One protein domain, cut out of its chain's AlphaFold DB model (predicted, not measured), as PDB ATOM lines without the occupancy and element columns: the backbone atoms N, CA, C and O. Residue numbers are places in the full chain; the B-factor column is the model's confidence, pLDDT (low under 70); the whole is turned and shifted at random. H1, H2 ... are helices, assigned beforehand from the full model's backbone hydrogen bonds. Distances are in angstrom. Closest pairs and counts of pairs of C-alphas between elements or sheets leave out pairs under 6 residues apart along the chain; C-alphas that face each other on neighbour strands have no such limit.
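Overview. This is residues 30 to 99 of the 105 residues of the protein "Calmodulin" of Spumella elongata (UniProt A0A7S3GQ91). Two long helices, H1 and H3, cross at a steep tilt of 53 degrees, with a shorter helix, H2 and H4, at either end of this pair. The printed part has 70 residues with four named helices, H1 to H4 in chain order, and no named strand: all helix. It is loose, with a radius of gyration of the C-alphas of 14.0 A and spans of 36 by 25 by 17 A.

Along the chain. Find C-alpha 30 at (14.637, -38.710, -8.823); from there H1, residues 30 to 47, runs 25.5 A. H3, residues 62 to 77, runs 22.2 A. Look for H2 at residues 49 to 58, 14.3 A, and H4 at residues 88 to 99, 16.4 A, ending at (18.557, -17.557, 3.539).

Arrangement. H1 and H3 touch, opposite ways, the closest C-alphas being those of Lys 38 and Ala 66, 5.1 A. H1 and H2 touch only at the corner, at Ser 45 and Ala 52, C-alphas 4.7 A apart. H3 and H4 only just touch, with 3 pairs of C-alphas within 8 A, about perpendicular at 84 degrees; the closest are Leu 77 and Met 90, 6.9 A. In all four helices every O i to N i+4 pair is within hydrogen-bond range.

Size, cuts and confidence. The printed part has no cut and no long link. Residues 78 to 83 are under 70 in pLDDT.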
ATOM      1  N   PRO A  30      13.794 -38.013  -9.794       88.25
ATOM      2  CA  PRO A  30      14.637 -38.710  -8.823       88.25
ATOM      3  C   PRO A  30      15.860 -39.366  -9.464       88.25
ATOM      4  O   PRO A  30      16.901 -39.501  -8.825       88.25
ATOM      5  N   VAL A  31      15.727 -39.771 -10.729       89.31
ATOM      6  CA  VAL A  31      16.802 -40.393 -11.503       89.31
ATOM      7  C   VAL A  31      17.874 -39.359 -11.838       89.31
ATOM      8  O   VAL A  31      19.049 -39.605 -11.583       89.31
ATOM      9  N   GLU A  32      17.486 -38.179 -12.319       91.06
ATOM     10  CA  GLU A  32      18.433 -37.096 -12.622       91.06
ATOM     11  C   GLU A  32      19.130 -36.578 -11.363       91.06
ATOM     12  O   GLU A  32      20.347 -36.369 -11.348       91.06
ATOM     13  N   LEU A  33      18.385 -36.456 -10.258       90.25
ATOM     14  CA  LEU A  33      18.955 -36.076  -8.972       90.25
ATOM     15  C   LEU A  33      19.979 -37.111  -8.470       90.25
ATOM     16  O   LEU A  33      21.039 -36.750  -7.953       90.25
ATOM     17  N   LEU A  34      19.690 -38.402  -8.643       91.81
ATOM     18  CA  LEU A  34      20.624 -39.473  -8.310       91.81
ATOM     19  C   LEU A  34      21.905 -39.376  -9.149       91.81
ATOM     20  O   LEU A  34      23.009 -39.464  -8.604       91.81
ATOM     21  N   GLU A  35      21.778 -39.175 -10.461       92.25
ATOM     22  CA  GLU A  35      22.923 -39.084 -11.370       92.25
ATOM     23  C   GLU A  35      23.843 -37.906 -11.035       92.25
ATOM     24  O   GLU A  35      25.073 -38.074 -10.997       92.25
ATOM     25  N   ILE A  36      23.279 -36.732 -10.724       91.12
ATOM     26  CA  ILE A  36      24.083 -35.561 -10.363       91.12
ATOM     27  C   ILE A  36      24.759 -35.736  -8.995       91.12
ATOM     28  O   ILE A  36      25.952 -35.436  -8.865       91.12
ATOM     29  N   ILE A  37      24.061 -36.282  -7.990       92.12
ATOM     30  CA  ILE A  37      24.629 -36.537  -6.655       92.12
ATOM     31  C   ILE A  37      25.756 -37.562  -6.745       92.12
ATOM     32  O   ILE A  37      26.839 -37.345  -6.196       92.12
ATOM     33  N   LYS A  38      25.539 -38.655  -7.478       93.31
ATOM     34  CA  LYS A  38      26.561 -39.675  -7.708       93.31
ATOM     35  C   LYS A  38      27.789 -39.074  -8.387       93.31
ATOM     36  O   LYS A  38      28.911 -39.285  -7.926       93.31
ATOM     37  N   SER A  39      27.594 -38.286  -9.442       92.62
ATOM     38  CA  SER A  39      28.690 -37.615 -10.150       92.62
ATOM     39  C   SER A  39      29.466 -36.672  -9.228       92.62
ATOM     40  O   SER A  39      30.700 -36.695  -9.209       92.62
ATOM     41  N   ALA A  40      28.765 -35.895  -8.400       91.31
ATOM     42  CA  ALA A  40      29.381 -35.017  -7.414       91.31
ATOM     43  C   ALA A  40      30.183 -35.802  -6.362       91.31
ATOM     44  O   ALA A  40      31.332 -35.454  -6.088       91.31
ATOM     45  N   LEU A  41      29.629 -36.887  -5.811       89.88
ATOM     46  CA  LEU A  41      30.319 -37.744  -4.844       89.88
ATOM     47  C   LEU A  41      31.568 -38.396  -5.439       89.88
ATOM     48  O   LEU A  41      32.606 -38.429  -4.778       89.88
ATOM     49  N   LEU A  42      31.509 -38.850  -6.694       90.88
ATOM     50  CA  LEU A  42      32.674 -39.391  -7.395       90.88
ATOM     51  C   LEU A  42      33.777 -38.335  -7.510       90.88
ATOM     52  O   LEU A  42      34.903 -38.588  -7.081       90.88
ATOM     53  N   VAL A  43      33.455 -37.132  -7.992       91.75
ATOM     54  CA  VAL A  43      34.430 -36.034  -8.104       91.75
ATOM     55  C   VAL A  43      35.015 -35.678  -6.735       91.75
ATOM     56  O   VAL A  43      36.234 -35.597  -6.588       91.75
ATOM     57  N   ILE A  44      34.177 -35.514  -5.710       89.62
ATOM     58  CA  ILE A  44      34.626 -35.145  -4.364       89.62
ATOM     59  C   ILE A  44      35.500 -36.246  -3.754       89.62
ATOM     60  O   ILE A  44      36.509 -35.929  -3.124       89.62
ATOM     61  N   SER A  45      35.163 -37.523  -3.953       88.19
ATOM     62  CA  SER A  45      35.959 -38.644  -3.438       88.19
ATOM     63  C   SER A  45      37.352 -38.700  -4.073       88.19
ATOM     64  O   SER A  45      38.332 -38.963  -3.381       88.19
ATOM     65  N   VAL A  46      37.470 -38.362  -5.361       89.19
ATOM     66  CA  VAL A  46      38.760 -38.279  -6.061       89.19
ATOM     67  C   VAL A  46      39.551 -37.040  -5.631       89.19
ATOM     68  O   VAL A  46      40.765 -37.110  -5.438       89.19
ATOM     69  N   CYS A  47      38.884 -35.897  -5.464       91.31
ATOM     70  CA  CYS A  47      39.546 -34.632  -5.144       91.31
ATOM     71  C   CYS A  47      39.883 -34.467  -3.651       91.31
ATOM     72  O   CYS A  47      40.758 -33.668  -3.314       91.31
ATOM     73  N   SER A  48      39.216 -35.195  -2.750       92.12
ATOM     74  CA  SER A  48      39.364 -35.051  -1.299       92.12
ATOM     75  C   SER A  48      39.647 -36.383  -0.612       92.12
ATOM     76  O   SER A  48      38.759 -37.213  -0.419       92.12
ATOM     77  N   ARG A  49      40.885 -36.530  -0.118       87.62
ATOM     78  CA  ARG A  49      41.301 -37.688   0.697       87.62
ATOM     79  C   ARG A  49      40.417 -37.898   1.925       87.62
ATOM     80  O   ARG A  49      40.086 -39.027   2.246       87.62
ATOM     81  N   MET A  50      39.968 -36.815   2.562       88.31
ATOM     82  CA  MET A  50      39.090 -36.912   3.732       88.31
ATOM     83  C   MET A  50      37.746 -37.567   3.405       88.31
ATOM     84  O   MET A  50      37.198 -38.285   4.235       88.31
ATOM     85  N   VAL A  51      37.193 -37.299   2.218       85.50
ATOM     86  CA  VAL A  51      35.923 -37.902   1.799       85.50
ATOM     87  C   VAL A  51      36.139 -39.350   1.377       85.50
ATOM     88  O   VAL A  51      35.358 -40.204   1.785       85.50
ATOM     89  N   ALA A  52      37.227 -39.647   0.662       84.94
ATOM     90  CA  ALA A  52      37.600 -41.020   0.324       84.94
ATOM     91  C   ALA A  52      37.737 -41.912   1.573       84.94
ATOM     92  O   ALA A  52      37.139 -42.985   1.627       84.94
ATOM     93  N   ASP A  53      38.440 -41.438   2.606       88.62
ATOM     94  CA  ASP A  53      38.618 -42.182   3.858       88.62
ATOM     95  C   ASP A  53      37.285 -42.407   4.588       88.62
ATOM     96  O   ASP A  53      37.049 -43.484   5.136       88.62
ATOM     97  N   LYS A  54      36.377 -41.419   4.572       87.12
ATOM     98  CA  LYS A  54      35.039 -41.561   5.166       87.12
ATOM     99  C   LYS A  54      34.176 -42.582   4.433       87.12
ATOM    100  O   LYS A  54      33.499 -43.363   5.093       87.12
ATOM    101  N   ILE A  55      34.202 -42.589   3.100       84.69
ATOM    102  CA  ILE A  55      33.467 -43.574   2.293       84.69
ATOM    103  C   ILE A  55      33.999 -44.984   2.585       84.69
ATOM    104  O   ILE A  55      33.216 -45.895   2.840       84.69
ATOM    105  N   LEU A  56      35.326 -45.148   2.653       84.81
ATOM    106  CA  LEU A  56      35.955 -46.418   3.026       84.81
ATOM    107  C   LEU A  56      35.570 -46.875   4.441       84.81
ATOM    108  O   LEU A  56      35.319 -48.060   4.646       84.81
ATOM    109  N   LEU A  57      35.502 -45.953   5.407       89.12
ATOM    110  CA  LEU A  57      35.106 -46.250   6.787       89.12
ATOM    111  C   LEU A  57      33.635 -46.684   6.891       89.12
ATOM    112  O   LEU A  57      33.315 -47.572   7.677       89.12
ATOM    113  N   LEU A  58      32.752 -46.046   6.119       86.19
ATOM    114  CA  LEU A  58      31.330 -46.395   6.058       86.19
ATOM    115  C   LEU A  58      31.110 -47.775   5.424       86.19
ATOM    116  O   LEU A  58      30.114 -48.424   5.729       86.19
ATOM    117  N   GLY A  59      32.027 -48.226   4.561       85.00
ATOM    118  CA  GLY A  59      31.950 -49.531   3.901       85.00
ATOM    119  C   GLY A  59      30.830 -49.644   2.860       85.00
ATOM    120  O   GLY A  59      30.602 -50.736   2.344       85.00
ATOM    121  N   ALA A  60      30.154 -48.538   2.546       84.62
ATOM    122  CA  ALA A  60      29.080 -48.472   1.564       84.62
ATOM    123  C   ALA A  60      29.619 -48.007   0.196       84.62
ATOM    124  O   ALA A  60      30.493 -47.132   0.141       84.62
ATOM    125  N   PRO A  61      29.120 -48.565  -0.920       87.12
ATOM    126  CA  PRO A  61      29.442 -48.065  -2.249       87.12
ATOM    127  C   PRO A  61      28.887 -46.647  -2.454       87.12
ATOM    128  O   PRO A  61      27.890 -46.252  -1.851       87.12
ATOM    129  N   VAL A  62      29.522 -45.886  -3.351       87.69
ATOM    130  CA  VAL A  62      29.100 -44.511  -3.688       87.69
ATOM    131  C   VAL A  62      27.653 -44.470  -4.183       87.69
ATOM    132  O   VAL A  62      26.938 -43.530  -3.855       87.69
ATOM    133  N   GLU A  63      27.214 -45.499  -4.908       88.69
ATOM    134  CA  GLU A  63      25.824 -45.681  -5.334       88.69
ATOM    135  C   GLU A  63      24.826 -45.608  -4.178       88.69
ATOM    136  O   GLU A  63      23.892 -44.820  -4.232       88.69
ATOM    137  N   GLU A  64      25.047 -46.381  -3.115       90.31
ATOM    138  CA  GLU A  64      24.116 -46.458  -1.984       90.31
ATOM    139  C   GLU A  64      24.066 -45.128  -1.220       90.31
ATOM    140  O   GLU A  64      23.001 -44.671  -0.807       90.31
ATOM    141  N   LEU A  65      25.215 -44.452  -1.100       90.25
ATOM    142  CA  LEU A  65      25.286 -43.110  -0.520       90.25
ATOM    143  C   LEU A  65      24.547 -42.076  -1.378       90.25
ATOM    144  O   LEU A  65      23.884 -41.193  -0.836       90.25
ATOM    145  N   ALA A  66      24.664 -42.176  -2.703       91.75
ATOM    146  CA  ALA A  66      23.982 -41.284  -3.628       91.75
ATOM    147  C   ALA A  66      22.463 -41.499  -3.600       91.75
ATOM    148  O   ALA A  66      21.720 -40.522  -3.562       91.75
ATOM    149  N   GLU A  67      22.003 -42.753  -3.558       90.38
ATOM    150  CA  GLU A  67      20.583 -43.103  -3.433       90.38
ATOM    151  C   GLU A  67      19.982 -42.572  -2.133       90.38
ATOM    152  O   GLU A  67      18.957 -41.890  -2.165       90.38
ATOM    153  N   ALA A  68      20.645 -42.811  -0.999       90.50
ATOM    154  CA  ALA A  68      20.190 -42.297   0.289       90.50
ATOM    155  C   ALA A  68      20.090 -40.762   0.287       90.50
ATOM    156  O   ALA A  68      19.077 -40.206   0.714       90.50
ATOM    157  N   ALA A  69      21.103 -40.077  -0.256       90.19
ATOM    158  CA  ALA A  69      21.114 -38.620  -0.356       90.19
ATOM    159  C   ALA A  69      20.036 -38.077  -1.312       90.19
ATOM    160  O   ALA A  69      19.434 -37.046  -1.019       90.19
ATOM    161  N   ALA A  70      19.760 -38.758  -2.429       88.75
ATOM    162  CA  ALA A  70      18.700 -38.370  -3.360       88.75
ATOM    163  C   ALA A  70      17.310 -38.500  -2.718       88.75
ATOM    164  O   ALA A  70      16.493 -37.587  -2.830       88.75
ATOM    165  N   ILE A  71      17.059 -39.597  -1.995       86.62
ATOM    166  CA  ILE A  71      15.801 -39.815  -1.264       86.62
ATOM    167  C   ILE A  71      15.600 -38.730  -0.202       86.62
ATOM    168  O   ILE A  71      14.516 -38.156  -0.105       86.62
ATOM    169  N   GLU A  72      16.639 -38.429   0.577       88.12
ATOM    170  CA  GLU A  72      16.578 -37.391   1.605       88.12
ATOM    171  C   GLU A  72      16.354 -36.001   0.994       88.12
ATOM    172  O   GLU A  72      15.501 -35.255   1.472       88.12
ATOM    173  N   ALA A  73      17.037 -35.676  -0.106       85.44
ATOM    174  CA  ALA A  73      16.865 -34.408  -0.813       85.44
ATOM    175  C   ALA A  73      15.440 -34.232  -1.363       85.44
ATOM    176  O   ALA A  73      14.848 -33.167  -1.191       85.44
ATOM    177  N   ILE A  74      14.859 -35.276  -1.963       82.50
ATOM    178  CA  ILE A  74      13.461 -35.251  -2.415       82.50
ATOM    179  C   ILE A  74      12.532 -35.081  -1.217       82.50
ATOM    180  O   ILE A  74      11.641 -34.243  -1.257       82.50
ATOM    181  N   SER A  75      12.748 -35.828  -0.132       82.75
ATOM    182  CA  SER A  75      11.919 -35.707   1.070       82.75
ATOM    183  C   SER A  75      12.000 -34.319   1.709       82.75
ATOM    184  O   SER A  75      11.020 -33.879   2.304       82.75
ATOM    185  N   ALA A  76      13.150 -33.650   1.624       80.75
ATOM    186  CA  ALA A  76      13.346 -32.313   2.171       80.75
ATOM    187  C   ALA A  76      12.672 -31.230   1.318       80.75
ATOM    188  O   ALA A  76      12.123 -30.281   1.869       80.75
ATOM    189  N   LEU A  77      12.702 -31.376  -0.010       76.44
ATOM    190  CA  LEU A  77      12.105 -30.422  -0.952       76.44
ATOM    191  C   LEU A  77      10.597 -30.628  -1.133       76.44
ATOM    192  O   LEU A  77       9.882 -29.699  -1.490       76.44
ATOM    193  N   ASN A  78      10.105 -31.840  -0.884       68.06
ATOM    194  CA  ASN A  78       8.741 -32.239  -1.193       68.06
ATOM    195  C   ASN A  78       7.844 -32.274   0.053       68.06
ATOM    196  O   ASN A  78       7.204 -33.288   0.337       68.06
ATOM    197  N   MET A  79       7.827 -31.180   0.824       60.03
ATOM    198  CA  MET A  79       7.160 -31.163   2.132       60.03
ATOM    199  C   MET A  79       5.647 -31.445   2.052       60.03
ATOM    200  O   MET A  79       5.123 -31.986   3.019       60.03
ATOM    201  N   ASP A  80       4.976 -31.227   0.907       59.12
ATOM    202  CA  ASP A  80       3.518 -31.433   0.779       59.12
ATOM    203  C   ASP A  80       3.018 -31.978  -0.585       59.12
ATOM    204  O   ASP A  80       1.821 -32.249  -0.726       59.12
ATOM    205  N   ASN A  81       3.867 -32.124  -1.616       55.91
ATOM    206  CA  ASN A  81       3.399 -32.361  -2.990       55.91
ATOM    207  C   ASN A  81       3.458 -33.849  -3.388       55.91
ATOM    208  O   ASN A  81       4.459 -34.548  -3.246       55.91
ATOM    209  N   THR A  82       2.363 -34.373  -3.935       60.25
ATOM    210  CA  THR A  82       2.230 -35.789  -4.332       60.25
ATOM    211  C   THR A  82       3.097 -36.165  -5.540       60.25
ATOM    212  O   THR A  82       3.131 -37.327  -5.947       60.25
ATOM    213  N   ALA A  83       3.756 -35.183  -6.151       62.62
ATOM    214  CA  ALA A  83       4.548 -35.337  -7.356       62.62
ATOM    215  C   ALA A  83       6.032 -35.511  -6.999       62.62
ATOM    216  O   ALA A  83       6.610 -34.691  -6.297       62.62
ATOM    217  N   ALA A  84       6.650 -36.594  -7.468       75.00
ATOM    218  CA  ALA A  84       8.030 -36.955  -7.141       75.00
ATOM    219  C   ALA A  84       9.062 -36.247  -8.042       75.00
ATOM    220  O   ALA A  84       9.965 -36.899  -8.555       75.00
ATOM    221  N   TYR A  85       8.908 -34.949  -8.292       85.12
ATOM    222  CA  TYR A  85       9.838 -34.159  -9.105       85.12
ATOM    223  C   TYR A  85      10.110 -32.806  -8.452       85.12
ATOM    224  O   TYR A  85       9.292 -32.315  -7.679       85.12
ATOM    225  N   ILE A  86      11.256 -32.202  -8.764       86.81
ATOM    226  CA  ILE A  86      11.670 -30.896  -8.239       86.81
ATOM    227  C   ILE A  86      11.571 -29.859  -9.363       86.81
ATOM    228  O   ILE A  86      12.155 -30.046 -10.422       86.81
ATOM    229  N   THR A  87      10.865 -28.753  -9.142       90.06
ATOM    230  CA  THR A  87      10.797 -27.626 -10.082       90.06
ATOM    231  C   THR A  87      11.718 -26.499  -9.624       90.06
ATOM    232  O   THR A  87      12.100 -26.423  -8.452       90.06
ATOM    233  N   LEU A  88      12.050 -25.586 -10.540       88.44
ATOM    234  CA  LEU A  88      12.844 -24.399 -10.211       88.44
ATOM    235  C   LEU A  88      12.181 -23.544  -9.117       88.44
ATOM    236  O   LEU A  88      12.873 -23.025  -8.250       88.44
ATOM    237  N   GLU A  89      10.850 -23.439  -9.129       87.44
ATOM    238  CA  GLU A  89      10.082 -22.692  -8.127       87.44
ATOM    239  C   GLU A  89      10.290 -23.263  -6.717       87.44
ATOM    240  O   GLU A  89      10.704 -22.529  -5.823       87.44
ATOM    241  N   MET A  90      10.144 -24.585  -6.545       86.44
ATOM    242  CA  MET A  90      10.372 -25.250  -5.252       86.44
ATOM    243  C   MET A  90      11.815 -25.074  -4.759       86.44
ATOM    244  O   MET A  90      12.059 -24.878  -3.565       86.44
ATOM    245  N   LEU A  91      12.789 -25.109  -5.676       86.31
ATOM    246  CA  LEU A  91      14.195 -24.880  -5.344       86.31
ATOM    247  C   LEU A  91      14.445 -23.435  -4.876       86.31
ATOM    248  O   LEU A  91      15.183 -23.227  -3.911       86.31
ATOM    249  N   CYS A  92      13.833 -22.449  -5.539       87.56
ATOM    250  CA  CYS A  92      13.922 -21.038  -5.168       87.56
ATOM    251  C   CYS A  92      13.277 -20.759  -3.806       87.56
ATOM    252  O   CYS A  92      13.923 -20.144  -2.959       87.56
ATOM    253  N   GLU A  93      12.065 -21.261  -3.561       87.12
ATOM    254  CA  GLU A  93      11.376 -21.105  -2.271       87.12
ATOM    255  C   GLU A  93      12.201 -21.685  -1.120       87.12
ATOM    256  O   GLU A  93      12.457 -21.014  -0.117       87.12
ATOM    257  N   THR A  94      12.712 -22.905  -1.308       84.50
ATOM    258  CA  THR A  94      13.552 -23.574  -0.310       84.50
ATOM    259  C   THR A  94      14.830 -22.777  -0.032       84.50
ATOM    260  O   THR A  94      15.224 -22.595   1.124       84.50
ATOM    261  N   ALA A  95      15.498 -22.274  -1.074       85.38
ATOM    262  CA  ALA A  95      16.718 -21.486  -0.925       85.38
ATOM    263  C   ALA A  95      16.472 -20.154  -0.197       85.38
ATOM    264  O   ALA A  95      17.289 -19.754   0.641       85.38
ATOM    265  N   ASP A  96      15.351 -19.489  -0.477       86.12
ATOM    266  CA  ASP A  96      14.946 -18.263   0.208       86.12
ATOM    267  C   ASP A  96      14.658 -18.509   1.691       86.12
ATOM    268  O   ASP A  96      15.062 -17.708   2.540       86.12
ATOM    269  N   ASP A  97      14.015 -19.622   2.036       85.62
ATOM    270  CA  ASP A  97      13.756 -19.977   3.431       85.62
ATOM    271  C   ASP A  97      15.045 -20.285   4.198       85.62
ATOM    272  O   ASP A  97      15.233 -19.793   5.318       85.62
ATOM    273  N   PHE A  98      15.999 -20.985   3.576       83.31
ATOM    274  CA  PHE A  98      17.333 -21.160   4.156       83.31
ATOM    275  C   PHE A  98      18.076 -19.831   4.335       83.31
ATOM    276  O   PHE A  98      18.754 -19.650   5.348       83.31
ATOM    277  N   LEU A  99      17.949 -18.884   3.401       83.00
ATOM    278  CA  LEU A  99      18.557 -17.557   3.539       83.00
ATOM    279  C   LEU A  99      17.937 -16.749   4.677       83.00
ATOM    280  O   LEU A  99      18.673 -16.130   5.446       83.00
TER     281      LEU A  99